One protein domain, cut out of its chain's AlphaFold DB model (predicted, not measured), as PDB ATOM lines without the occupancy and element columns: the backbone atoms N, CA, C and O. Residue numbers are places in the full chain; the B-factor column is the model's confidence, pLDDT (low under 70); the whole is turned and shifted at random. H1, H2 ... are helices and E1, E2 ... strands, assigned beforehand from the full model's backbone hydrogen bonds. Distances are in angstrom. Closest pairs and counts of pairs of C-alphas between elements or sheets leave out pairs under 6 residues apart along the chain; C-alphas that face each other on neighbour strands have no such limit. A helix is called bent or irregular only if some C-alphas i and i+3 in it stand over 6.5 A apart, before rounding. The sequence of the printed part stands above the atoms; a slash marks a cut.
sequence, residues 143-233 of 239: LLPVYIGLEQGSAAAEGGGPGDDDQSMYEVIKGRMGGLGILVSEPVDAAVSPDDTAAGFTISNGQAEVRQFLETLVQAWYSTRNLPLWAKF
ATOM      1  N   LEU A 143     290.036 247.729 297.164       84.19
ATOM      2  CA  LEU A 143     288.757 248.430 297.235       84.19
ATOM      3  C   LEU A 143     287.746 247.768 296.287       84.19
ATOM      4  O   LEU A 143     287.999 247.645 295.091       84.19
ATOM      5  N   LEU A 144     286.575 247.388 296.809       88.50
ATOM      6  CA  LEU A 144     285.417 247.000 295.999       88.50
ATOM      7  C   LEU A 144     284.317 248.064 296.136       88.50
ATOM      8  O   LEU A 144     283.634 248.107 297.162       88.50
ATOM      9  N   PRO A 145     284.114 248.919 295.122       91.44
ATOM     10  CA  PRO A 145     283.070 249.935 295.147       91.44
ATOM     11  C   PRO A 145     281.678 249.305 295.083       91.44
ATOM     12  O   PRO A 145     281.394 248.489 294.207       91.44
ATOM     13  N   VAL A 146     280.788 249.719 295.983       91.75
ATOM     14  CA  VAL A 146     279.370 249.334 295.969       91.75
ATOM     15  C   VAL A 146     278.531 250.604 295.988       91.75
ATOM     16  O   VAL A 146     278.659 251.418 296.902       91.75
ATOM     17  N   TYR A 147     277.676 250.776 294.984       91.56
ATOM     18  CA  TYR A 147     276.741 251.891 294.891       91.56
ATOM     19  C   TYR A 147     275.309 251.403 295.076       91.56
ATOM     20  O   TYR A 147     274.904 250.435 294.440       91.56
ATOM     21  N   ILE A 148     274.555 252.084 295.939       90.94
ATOM     22  CA  ILE A 148     273.133 251.837 296.189       90.94
ATOM     23  C   ILE A 148     272.409 253.154 295.926       90.94
ATOM     24  O   ILE A 148     272.639 254.128 296.647       90.94
ATOM     25  N   GLY A 149     271.573 253.193 294.896       85.75
ATOM     26  CA  GLY A 149     270.902 254.410 294.445       85.75
ATOM     27  C   GLY A 149     269.493 254.139 293.949       85.75
ATOM     28  O   GLY A 149     269.061 252.992 293.874       85.75
ATOM     29  N   LEU A 150     268.773 255.201 293.608       78.06
ATOM     30  CA  LEU A 150     267.497 255.079 292.905       78.06
ATOM     31  C   LEU A 150     267.762 255.152 291.397       78.06
ATOM     32  O   LEU A 150     268.889 255.379 290.954       78.06
ATOM     33  N   GLU A 151     266.723 254.975 290.596       67.75
ATOM     34  CA  GLU A 151     266.707 255.513 289.243       67.75
ATOM     35  C   GLU A 151     265.858 256.780 289.287       67.75
ATOM     36  O   GLU A 151     264.650 256.730 289.495       67.75
ATOM     37  N   GLN A 152     266.489 257.941 289.152       55.72
ATOM     38  CA  GLN A 152     265.756 259.165 288.851       55.72
ATOM     39  C   GLN A 152     266.202 259.656 287.484       55.72
ATOM     40  O   GLN A 152     267.133 260.447 287.369       55.72
ATOM     41  N   GLY A 153     265.532 259.162 286.443       48.66
ATOM     42  CA  GLY A 153     265.577 259.761 285.119       48.66
ATOM     43  C   GLY A 153     264.616 260.945 285.065       48.66
ATOM     44  O   GLY A 153     263.417 260.762 284.871       48.66
ATOM     45  N   SER A 154     265.115 262.174 285.206       38.25
ATOM     46  CA  SER A 154     264.452 263.300 284.543       38.25
ATOM     47  C   SER A 154     265.115 263.468 283.187       38.25
ATOM     48  O   SER A 154     266.332 263.643 283.122       38.25
ATOM     49  N   ALA A 155     264.305 263.367 282.134       36.69
ATOM     50  CA  ALA A 155     264.689 263.440 280.733       36.69
ATOM     51  C   ALA A 155     265.828 264.436 280.457       36.69
ATOM     52  O   ALA A 155     265.850 265.540 280.999       36.69
ATOM     53  N   ALA A 156     266.741 264.024 279.575       37.47
ATOM     54  CA  ALA A 156     267.795 264.852 279.013       37.47
ATOM     55  C   ALA A 156     267.286 266.274 278.731       37.47
ATOM     56  O   ALA A 156     266.477 266.482 277.828       37.47
ATOM     57  N   ALA A 157     267.756 267.250 279.510       37.44
ATOM     58  CA  ALA A 157     267.546 268.649 279.180       37.44
ATOM     59  C   ALA A 157     268.178 268.909 277.804       37.44
ATOM     60  O   ALA A 157     269.330 268.528 277.556       37.44
ATOM     61  N   GLU A 158     267.434 269.549 276.902       32.72
ATOM     62  CA  GLU A 158     267.972 270.031 275.633       32.72
ATOM     63  C   GLU A 158     269.148 270.978 275.933       32.72
ATOM     64  O   GLU A 158     268.970 272.078 276.453       32.72
ATOM     65  N   GLY A 159     270.382 270.522 275.686       40.97
ATOM     66  CA  GLY A 159     271.577 271.290 276.058       40.97
ATOM     67  C   GLY A 159     272.873 270.508 276.282       40.97
ATOM     68  O   GLY A 159     273.909 271.140 276.482       40.97
ATOM     69  N   GLY A 160     272.856 269.170 276.222       37.66
ATOM     70  CA  GLY A 160     274.076 268.361 276.060       37.66
ATOM     71  C   GLY A 160     275.091 268.457 277.208       37.66
ATOM     72  O   GLY A 160     276.294 268.504 276.961       37.66
ATOM     73  N   GLY A 161     274.627 268.509 278.459       43.91
ATOM     74  CA  GLY A 161     275.474 268.268 279.634       43.91
ATOM     75  C   GLY A 161     275.394 266.801 280.079       43.91
ATOM     76  O   GLY A 161     274.368 266.170 279.834       43.91
ATOM     77  N   PRO A 162     276.431 266.240 280.731       50.12
ATOM     78  CA  PRO A 162     276.333 264.907 281.319       50.12
ATOM     79  C   PRO A 162     275.159 264.864 282.307       50.12
ATOM     80  O   PRO A 162     275.020 265.781 283.122       50.12
ATOM     81  N   GLY A 163     274.326 263.824 282.200       54.72
ATOM     82  CA  GLY A 163     273.178 263.599 283.078       54.72
ATOM     83  C   GLY A 163     273.582 263.681 284.547       54.72
ATOM     84  O   GLY A 163     274.648 263.203 284.943       54.72
ATOM     85  N   ASP A 164     272.754 264.358 285.339       58.19
ATOM     86  CA  ASP A 164     272.952 264.536 286.783       58.19
ATOM     87  C   ASP A 164     272.157 263.508 287.608       58.19
ATOM     88  O   ASP A 164     271.788 263.728 288.768       58.19
ATOM     89  N   ASP A 165     271.856 262.392 286.955       66.69
ATOM     90  CA  ASP A 165     271.147 261.245 287.480       66.69
ATOM     91  C   ASP A 165     272.122 260.197 288.040       66.69
ATOM     92  O   ASP A 165     273.357 260.290 287.956       66.69
ATOM     93  N   ASP A 166     271.530 259.178 288.652       74.62
ATOM     94  CA  ASP A 166     272.249 258.040 289.211       74.62
ATOM     95  C   ASP A 166     272.783 257.094 288.116       74.62
ATOM     96  O   ASP A 166     273.640 256.256 288.401       74.62
ATOM     97  N   GLN A 167     272.381 257.259 286.849       77.81
ATOM     98  CA  GLN A 167     272.885 256.450 285.736       77.81
ATOM     99  C   GLN A 167     274.399 256.612 285.565       77.81
ATOM    100  O   GLN A 167     275.127 255.619 285.469       77.81
ATOM    101  N   SER A 168     274.901 257.849 285.660       83.31
ATOM    102  CA  SER A 168     276.346 258.121 285.627       83.31
ATOM    103  C   SER A 168     277.133 257.386 286.726       83.31
ATOM    104  O   SER A 168     278.308 257.064 286.543       83.31
ATOM    105  N   MET A 169     276.495 257.094 287.864       86.69
ATOM    106  CA  MET A 169     277.104 256.358 288.971       86.69
ATOM    107  C   MET A 169     277.208 254.873 288.648       86.69
ATOM    108  O   MET A 169     278.281 254.289 288.797       86.69
ATOM    109  N   TYR A 170     276.118 254.268 288.172       86.81
ATOM    110  CA  TYR A 170     276.098 252.855 287.798       86.81
ATOM    111  C   TYR A 170     277.109 252.547 286.686       86.81
ATOM    112  O   TYR A 170     277.847 251.565 286.785       86.81
ATOM    113  N   GLU A 171     277.203 253.412 285.674       86.81
ATOM    114  CA  GLU A 171     278.159 253.274 284.569       86.81
ATOM    115  C   GLU A 171     279.615 253.308 285.042       86.81
ATOM    116  O   GLU A 171     280.416 252.455 284.649       86.81
ATOM    117  N   VAL A 172     279.970 254.266 285.901       89.56
ATOM    118  CA  VAL A 172     281.337 254.402 286.423       89.56
ATOM    119  C   VAL A 172     281.688 253.234 287.343       89.56
ATOM    120  O   VAL A 172     282.737 252.610 287.166       89.56
ATOM    121  N   ILE A 173     280.794 252.885 288.271       89.88
ATOM    122  CA  ILE A 173     281.005 251.794 289.228       89.88
ATOM    123  C   ILE A 173     281.219 250.471 288.494       89.88
ATOM    124  O   ILE A 173     282.225 249.804 288.729       89.88
ATOM    125  N   LYS A 174     280.324 250.113 287.570       85.69
ATOM    126  CA  LYS A 174     280.391 248.842 286.838       85.69
ATOM    127  C   LYS A 174     281.493 248.839 285.780       85.69
ATOM    128  O   LYS A 174     282.258 247.885 285.692       85.69
ATOM    129  N   GLY A 175     281.558 249.884 284.958       83.06
ATOM    130  CA  GLY A 175     282.384 249.910 283.752       83.06
ATOM    131  C   GLY A 175     283.842 250.291 283.986       83.06
ATOM    132  O   GLY A 175     284.713 249.801 283.272       83.06
ATOM    133  N   ARG A 176     284.124 251.159 284.965       82.12
ATOM    134  CA  ARG A 176     285.483 251.682 285.199       82.12
ATOM    135  C   ARG A 176     286.116 251.168 286.476       82.12
ATOM    136  O   ARG A 176     287.327 250.991 286.514       82.12
ATOM    137  N   MET A 177     285.304 250.939 287.502       86.06
ATOM    138  CA  MET A 177     285.802 250.594 288.831       86.06
ATOM    139  C   MET A 177     285.609 249.112 289.183       86.06
ATOM    140  O   MET A 177     286.021 248.688 290.256       86.06
ATOM    141  N   GLY A 178     284.980 248.319 288.301       87.31
ATOM    142  CA  GLY A 178     284.740 246.887 288.522       87.31
ATOM    143  C   GLY A 178     283.871 246.581 289.750       87.31
ATOM    144  O   GLY A 178     283.955 245.489 290.308       87.31
ATOM    145  N   GLY A 179     283.077 247.556 290.192       90.31
ATOM    146  CA  GLY A 179     282.244 247.492 291.383       90.31
ATOM    147  C   GLY A 179     280.815 247.018 291.119       90.31
ATOM    148  O   GLY A 179     280.451 246.587 290.023       90.31
ATOM    149  N   LEU A 180     279.980 247.120 292.153       91.12
ATOM    150  CA  LEU A 180     278.596 246.650 292.155       91.12
ATOM    151  C   LEU A 180     277.626 247.834 292.221       91.12
ATOM    152  O   LEU A 180     277.592 248.561 293.211       91.12
ATOM    153  N   GLY A 181     276.819 248.013 291.177       90.12
ATOM    154  CA  GLY A 181     275.683 248.936 291.182       90.12
ATOM    155  C   GLY A 181     274.399 248.221 291.599       90.12
ATOM    156  O   GLY A 181     274.047 247.212 290.986       90.12
ATOM    157  N   ILE A 182     273.714 248.738 292.615       89.81
ATOM    158  CA  ILE A 182     272.473 248.201 293.173       89.81
ATOM    159  C   ILE A 182     271.383 249.270 293.042       89.81
ATOM    160  O   ILE A 182     271.445 250.310 293.698       89.81
ATOM    161  N   LEU A 183     270.388 249.002 292.202       87.75
ATOM    162  CA  LEU A 183     269.196 249.829 292.070       87.75
ATOM    163  C   LEU A 183     268.238 249.553 293.233       87.75
ATOM    164  O   LEU A 183     267.976 248.401 293.566       87.75
ATOM    165  N   VAL A 184     267.675 250.595 293.826       85.62
ATOM    166  CA  VAL A 184     266.566 250.500 294.776       85.62
ATOM    167  C   VAL A 184     265.279 250.810 294.021       85.62
ATOM    168  O   VAL A 184     265.123 251.911 293.497       85.62
ATOM    169  N   SER A 185     264.368 249.842 293.939       77.31
ATOM    170  CA  SER A 185     263.055 250.026 293.317       77.31
ATOM    171  C   SER A 185     261.963 250.176 294.376       77.31
ATOM    172  O   SER A 185     261.922 249.459 295.385       77.31
ATOM    173  N   GLU A 186     261.059 251.130 294.154       67.38
ATOM    174  CA  GLU A 186     259.856 251.274 294.969       67.38
ATOM    175  C   GLU A 186     258.779 250.270 294.510       67.38
ATOM    176  O   GLU A 186     258.714 249.932 293.326       67.38
ATOM    177  N   PRO A 187     257.898 249.784 295.407       58.56
ATOM    178  CA  PRO A 187     256.923 248.732 295.095       58.56
ATOM    179  C   PRO A 187     255.902 249.055 293.989       58.56
ATOM    180  O   PRO A 187     255.130 248.170 293.621       58.56
ATOM    181  N   VAL A 188     255.818 250.311 293.530       53.12
ATOM    182  CA  VAL A 188     254.703 250.815 292.705       53.12
ATOM    183  C   VAL A 188     255.152 251.432 291.374       53.12
ATOM    184  O   VAL A 188     254.302 251.682 290.521       53.12
ATOM    185  N   ASP A 189     256.449 251.627 291.136       51.16
ATOM    186  CA  ASP A 189     256.889 252.139 289.837       51.16
ATOM    187  C   ASP A 189     256.856 251.024 288.789       51.16
ATOM    188  O   ASP A 189     257.236 249.878 289.048       51.16
ATOM    189  N   ALA A 190     256.324 251.362 287.608       49.56
ATOM    190  CA  ALA A 190     256.299 250.491 286.440       49.56
ATOM    191  C   ALA A 190     257.687 249.874 286.280       49.56
ATOM    192  O   ALA A 190     258.652 250.620 286.163       49.56
ATOM    193  N   ALA A 191     257.759 248.542 286.364       50.88
ATOM    194  CA  ALA A 191     258.997 247.779 286.403       50.88
ATOM    195  C   ALA A 191     260.066 248.408 285.501       50.88
ATOM    196  O   ALA A 191     259.963 248.315 284.279       50.88
ATOM    197  N   VAL A 192     261.053 249.063 286.119       54.94
ATOM    198  CA  VAL A 192     262.274 249.490 285.439       54.94
ATOM    199  C   VAL A 192     262.801 248.258 284.724       54.94
ATOM    200  O   VAL A 192     263.040 247.227 285.371       54.94
ATOM    201  N   SER A 193     262.902 248.315 283.395       56.38
ATOM    202  CA  SER A 193     263.472 247.194 282.666       56.38
ATOM    203  C   SER A 193     264.924 247.044 283.120       56.38
ATOM    204  O   SER A 193     265.631 248.046 283.220       56.38
ATOM    205  N   PRO A 194     265.424 245.821 283.358       54.41
ATOM    206  CA  PRO A 194     266.851 245.593 283.584       54.41
ATOM    207  C   PRO A 194     267.753 246.186 282.484       54.41
ATOM    208  O   PRO A 194     268.937 246.393 282.726       54.41
ATOM    209  N   ASP A 195     267.193 246.460 281.300       59.50
ATOM    210  CA  ASP A 195     267.879 247.088 280.167       59.50
ATOM    211  C   ASP A 195     267.941 248.629 280.241       59.50
ATOM    212  O   ASP A 195     268.737 249.232 279.522       59.50
ATOM    213  N   ASP A 196     267.146 249.271 281.106       63.59
ATOM    214  CA  ASP A 196     267.057 250.739 281.216       63.59
ATOM    215  C   ASP A 196     268.067 251.326 282.222       63.59
ATOM    216  O   ASP A 196     268.316 252.530 282.230       63.59
ATOM    217  N   THR A 197     268.727 250.477 283.022       66.06
ATOM    218  CA  THR A 197     269.712 250.881 284.036       66.06
ATOM    219  C   THR A 197     271.063 250.184 283.858       66.06
ATOM    220  O   THR A 197     271.150 249.011 283.494       66.06
ATOM    221  N   ALA A 198     272.163 250.876 284.178       76.12
ATOM    222  CA  ALA A 198     273.487 250.247 284.234       76.12
ATOM    223  C   ALA A 198     273.735 249.426 285.522       76.12
ATOM    224  O   ALA A 198     274.795 248.796 285.642       76.12
ATOM    225  N   ALA A 199     272.795 249.402 286.478       76.06
ATOM    226  CA  ALA A 199     272.902 248.602 287.697       76.06
ATOM    227  C   ALA A 199     273.047 247.095 287.395       76.06
ATOM    228  O   ALA A 199     272.584 246.581 286.381       76.06
ATOM    229  N   GLY A 200     273.751 246.368 288.265       79.88
ATOM    230  CA  GLY A 200     273.917 244.911 288.154       79.88
ATOM    231  C   GLY A 200     272.937 244.114 289.016       79.88
ATOM    232  O   GLY A 200     272.768 242.918 288.796       79.88
ATOM    233  N   PHE A 201     272.324 244.767 290.004       86.38
ATOM    234  CA  PHE A 201     271.444 244.163 291.003       86.38
ATOM    235  C   PHE A 201     270.316 245.126 291.366       86.38
ATOM    236  O   PHE A 201     270.457 246.336 291.190       86.38
ATOM    237  N   THR A 202     269.249 244.587 291.957       86.56
ATOM    238  CA  THR A 202     268.101 245.369 292.425       86.56
ATOM    239  C   THR A 202     267.705 244.945 293.837       86.56
ATOM    240  O   THR A 202     267.668 243.752 294.140       86.56
ATOM    241  N   ILE A 203     267.396 245.922 294.687       86.12
ATOM    242  CA  ILE A 203     266.695 245.759 295.959       86.12
ATOM    243  C   ILE A 203     265.271 246.267 295.751       86.12
ATOM    244  O   ILE A 203     265.068 247.440 295.436       86.12
ATOM    245  N   SER A 204     264.300 245.378 295.925       78.38
ATOM    246  CA  SER A 204     262.883 245.730 295.878       78.38
ATOM    247  C   SER A 204     262.452 246.278 297.242       78.38
ATOM    248  O   SER A 204     263.127 246.061 298.239       78.38
ATOM    249  N   ASN A 205     261.324 246.985 297.330       72.31
ATOM    250  CA  ASN A 205     260.743 247.398 298.620       72.31
ATOM    251  C   ASN A 205     261.562 248.455 299.403       72.31
ATOM    252  O   ASN A 205     261.574 248.486 300.641       72.31
ATOM    253  N   GLY A 206     262.207 249.361 298.660       76.56
ATOM    254  CA  GLY A 206     262.676 250.653 299.162       76.56
ATOM    255  C   GLY A 206     263.617 250.585 300.373       76.56
ATOM    256  O   GLY A 206     264.519 249.752 300.478       76.56
ATOM    257  N   GLN A 207     263.430 251.510 301.319       82.94
ATOM    258  CA  GLN A 207     264.379 251.749 302.419       82.94
ATOM    259  C   GLN A 207     264.534 250.578 303.404       82.94
ATOM    260  O   GLN A 207     265.595 250.428 304.018       82.94
ATOM    261  N   ALA A 208     263.490 249.768 303.598       85.12
ATOM    262  CA  ALA A 208     263.508 248.681 304.577       85.12
ATOM    263  C   ALA A 208     264.492 247.574 304.171       85.12
ATOM    264  O   ALA A 208     265.300 247.131 304.991       85.12
ATOM    265  N   GLU A 209     264.477 247.179 302.898       88.38
ATOM    266  CA  GLU A 209     265.399 246.165 302.388       88.38
ATOM    267  C   GLU A 209     266.822 246.707 302.231       88.38
ATOM    268  O   GLU A 209     267.776 245.993 302.538       88.38
ATOM    269  N   VAL A 210     266.993 247.990 301.885       90.75
ATOM    270  CA  VAL A 210     268.319 248.642 301.920       90.75
ATOM    271  C   VAL A 210     268.932 248.536 303.314       90.75
ATOM    272  O   VAL A 210     270.099 248.170 303.461       90.75
ATOM    273  N   ARG A 211     268.148 248.802 304.363       91.31
ATOM    274  CA  ARG A 211     268.615 248.655 305.743       91.31
ATOM    275  C   ARG A 211     269.021 247.213 306.051       91.31
ATOM    276  O   ARG A 211     270.104 247.003 306.594       91.31
ATOM    277  N   GLN A 212     268.185 246.236 305.708       91.75
ATOM    278  CA  GLN A 212     268.481 244.822 305.949       91.75
ATOM    279  C   GLN A 212     269.753 244.369 305.215       91.75
ATOM    280  O   GLN A 212     270.576 243.643 305.782       91.75
ATOM    281  N   PHE A 213     269.942 244.826 303.977       92.12
ATOM    282  CA  PHE A 213     271.151 244.581 303.199       92.12
ATOM    283  C   PHE A 213     272.393 245.128 303.914       92.12
ATOM    284  O   PHE A 213     273.349 244.385 304.139       92.12
ATOM    285  N   LEU A 214     272.362 246.394 304.349       92.69
ATOM    286  CA  LEU A 214     273.479 247.021 305.062       92.69
ATOM    287  C   LEU A 214     273.784 246.323 306.397       92.69
ATOM    288  O   LEU A 214     274.948 246.084 306.714       92.69
ATOM    289  N   GLU A 215     272.760 245.946 307.167       93.25
ATOM    290  CA  GLU A 215     272.934 245.191 308.416       93.25
ATOM    291  C   GLU A 215     273.596 243.827 308.161       93.25
ATOM    292  O   GLU A 215     274.512 243.435 308.889       93.25
ATOM    293  N   THR A 216     273.189 243.131 307.097       92.50
ATOM    294  CA  THR A 216     273.770 241.843 306.687       92.50
ATOM    295  C   THR A 216     275.222 242.002 306.243       92.50
ATOM    296  O   THR A 216     276.081 241.220 306.653       92.50
ATOM    297  N   LEU A 217     275.526 243.043 305.462       90.25
ATOM    298  CA  LEU A 217     276.880 243.340 304.998       90.25
ATOM    299  C   LEU A 217     277.831 243.589 306.176       90.25
ATOM    300  O   LEU A 217     278.921 243.021 306.236       90.25
ATOM    301  N   VAL A 218     277.389 244.372 307.163       89.38
ATOM    302  CA  VAL A 218     278.152 244.619 308.391       89.38
ATOM    303  C   VAL A 218     278.376 243.320 309.170       89.38
ATOM    304  O   VAL A 218     279.486 243.063 309.637       89.38
ATOM    305  N   GLN A 219     277.353 242.472 309.311       89.44
ATOM    306  CA  GLN A 219     277.496 241.178 309.989       89.44
ATOM    307  C   GLN A 219     278.503 240.262 309.284       89.44
ATOM    308  O   GLN A 219     279.356 239.679 309.958       89.44
ATOM    309  N   ALA A 220     278.434 240.174 307.954       87.00
ATOM    310  CA  ALA A 220     279.353 239.389 307.137       87.00
ATOM    311  C   ALA A 220     280.801 239.892 307.249       87.00
ATOM    312  O   ALA A 220     281.727 239.090 307.361       87.00
ATOM    313  N   TRP A 221     281.006 241.212 307.290       83.00
ATOM    314  CA  TRP A 221     282.327 241.810 307.491       83.00
ATOM    315  C   TRP A 221     282.954 241.411 308.835       83.00
ATOM    316  O   TRP A 221     284.109 240.986 308.899       83.00
ATOM    317  N   TYR A 222     282.187 241.498 309.928       81.44
ATOM    318  CA  TYR A 222     282.689 241.124 311.254       81.44
ATOM    319  C   TYR A 222     282.980 239.624 311.378       81.44
ATOM    320  O   TYR A 222     283.958 239.254 312.030       81.44
ATOM    321  N   SER A 223     282.150 238.766 310.775       81.56
ATOM    322  CA  SER A 223     282.334 237.313 310.852       81.56
ATOM    323  C   SER A 223     283.543 236.834 310.046       81.56
ATOM    324  O   SER A 223     284.287 235.982 310.525       81.56
ATOM    325  N   THR A 224     283.787 237.412 308.867       76.75
ATOM    326  CA  THR A 224     284.908 237.031 307.988       76.75
ATOM    327  C   THR A 224     286.270 237.490 308.508       76.75
ATOM    328  O   THR A 224     287.248 236.766 308.336       76.75
ATOM    329  N   ARG A 225     286.357 238.634 309.202       72.81
ATOM    330  CA  ARG A 225     287.626 239.140 309.770       72.81
ATOM    331  C   ARG A 225     287.937 238.656 311.193       72.81
ATOM    332  O   ARG A 225     288.908 239.117 311.787       72.81
ATOM    333  N   ASN A 226     287.126 237.751 311.755       63.84
ATOM    334  CA  ASN A 226     287.245 237.257 313.137       63.84
ATOM    335  C   ASN A 226     287.400 238.393 314.175       63.84
ATOM    336  O   ASN A 226     288.103 238.264 315.181       63.84
ATOM    337  N   LEU A 227     286.777 239.546 313.905       58.12
ATOM    338  CA  LEU A 227     286.874 240.713 314.770       58.12
ATOM    339  C   LEU A 227     285.949 240.507 315.978       58.12
ATOM    340  O   LEU A 227     284.755 240.241 315.807       58.12
ATOM    341  N   PRO A 228     286.460 240.633 317.213       54.44
ATOM    342  CA  PRO A 228     285.653 240.416 318.404       54.44
ATOM    343  C   PRO A 228     284.515 241.443 318.489       54.44
ATOM    344  O   PRO A 228     284.670 242.602 318.108       54.44
ATOM    345  N   LEU A 229     283.369 241.025 319.043       50.69
ATOM    346  CA  LEU A 229     282.118 241.804 319.113       50.69
ATOM    347  C   LEU A 229     282.272 243.242 319.651       50.69
ATOM    348  O   LEU A 229     281.459 244.099 319.317       50.69
ATOM    349  N   TRP A 230     283.307 243.535 320.448       52.00
ATOM    350  CA  TRP A 230     283.582 244.876 320.978       52.00
ATOM    351  C   TRP A 230     284.108 245.872 319.928       52.00
ATOM    352  O   TRP A 230     283.997 247.082 320.138       52.00
ATOM    353  N   ALA A 231     284.625 245.404 318.787       56.00
ATOM    354  CA  ALA A 231     285.029 246.255 317.664       56.00
ATOM    355  C   ALA A 231     283.835 247.008 317.038       56.00
ATOM    356  O   ALA A 231     284.021 248.074 316.461       56.00
ATOM    357  N   LYS A 232     282.603 246.523 317.261       52.94
ATOM    358  CA  LYS A 232     281.339 247.143 316.821       52.94
ATOM    359  C   LYS A 232     281.049 248.519 317.434       52.94
ATOM    360  O   LYS A 232     280.157 249.208 316.953       52.94
ATOM    361  N   PHE A 233     281.764 248.919 318.490       51.06
ATOM    362  CA  PHE A 233     281.406 250.081 319.318       51.06
ATOM    363  C   PHE A 233     282.434 251.224 319.337       51.06
ATOM    364  O   PHE A 233     282.219 252.214 320.036       51.06
TER     365      PHE A 233
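This is residues 143 to 233 of the 239 residues of the protein "Hypothetical protein" of Florenciella parvula (UniProt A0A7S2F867). A small sheet of three parallel strands, E1, E2 and E3, has the short helix H1 over one face, while the long helix H2 begins near the sheet and leads away from it toward the short helix H3 at the far end. Two long loops, residues 150 to 166 and 185 to 200, lie between the strands, and residues 157 to 162 of the first loop and residues 223 to 230 near the other end stick out free. The printed part has 91 residues with three named helices and three named strands, in the order E1, H1, E2, E3, H2, H3; the sheet's order is E1, E2, E3. The class is mixed, helices and strands, with 45 residues, under half, in named elements. The whole is loose, with a radius of gyration of the C-alphas of 16.1 A, and elongated, spanning 55 by 31 by 22 A.

E1, residues 146 to 149, is an edge strand and the parallel neighbour of the inner strand E2, residues 180 to 184, at 21 degrees between their directions. N 147 and O 180 are 2.8 A apart and N 182 and O 147 are 2.8 A apart, both within hydrogen-bond range. E1 and E2, with H1, residues 167 to 175, between them in the chain, form a strand-helix-strand unit, two parallel neighbour strands joined through a helix, with a right-handed crossover. H1 is on the sheet at a height over the sheet of 8.5 A, over E1 and E2. It runs along the strands, at 17 degrees to E2 on the local plane. The closest C-alphas of H1 and E2 are those of Tyr 170 and Gly 181, 5.2 A apart. E3, residues 201 to 203, is the other edge strand and the parallel neighbour of E2, at 34 degrees between their directions; N 203 and O 183 are within hydrogen-bond range at 2.8 A. H2, residues 206 to 224, only grazes the sheet with its residues 206 to 213; the closest C-alphas of H2 and E2 are those of Gly 206 and Val 184, 5.9 A apart. H1 and H2 are apart. H3, residues 229 to 233, is close to H2 but not clearly touching it, with the closest C-alphas, those of Tyr 222 and Leu 229, 7.9 A apart. H3 is not on the sheet. In H1 and H2 every O i to N i+4 pair is within hydrogen-bond range; in H3 0 of 1 is, beside 2 of 2 O i to N i+3 pairs.

E1 begins at C-alpha 146, (279.370, 249.334, 295.969), and measures 10.0 A from first to last C-alpha. H1 measures 11.7 A, E2 12.9 A and E3 7.0 A. H2 is the longest helix, 27.5 A from C-alpha 206 at (262.676, 250.653, 299.162) to C-alpha 224. It is neither bent nor irregular, but only just: C-alphas 206 and 209 are 6.2 A apart. H3 measures 8.3 A and ends at C-alpha 233, (281.406, 250.081, 319.318).

The two C-alphas farthest apart, those of Glu 158 and Pro 228, are 54.9 A apart. Without the stretches that stand free, the body of 77 residues spans 46 by 31 by 19 A. The printed part has no cut. The links E1 to H1, 17 residues, and E2 to E3, 16 residues, are long; H1 to E2, E3 to H2 and H2 to H3 are tight links. The mean pLDDT of the printed part is 72.7, and 35 residues are under 70: residues 151 to 165, 186 to 197 and 226 to 233.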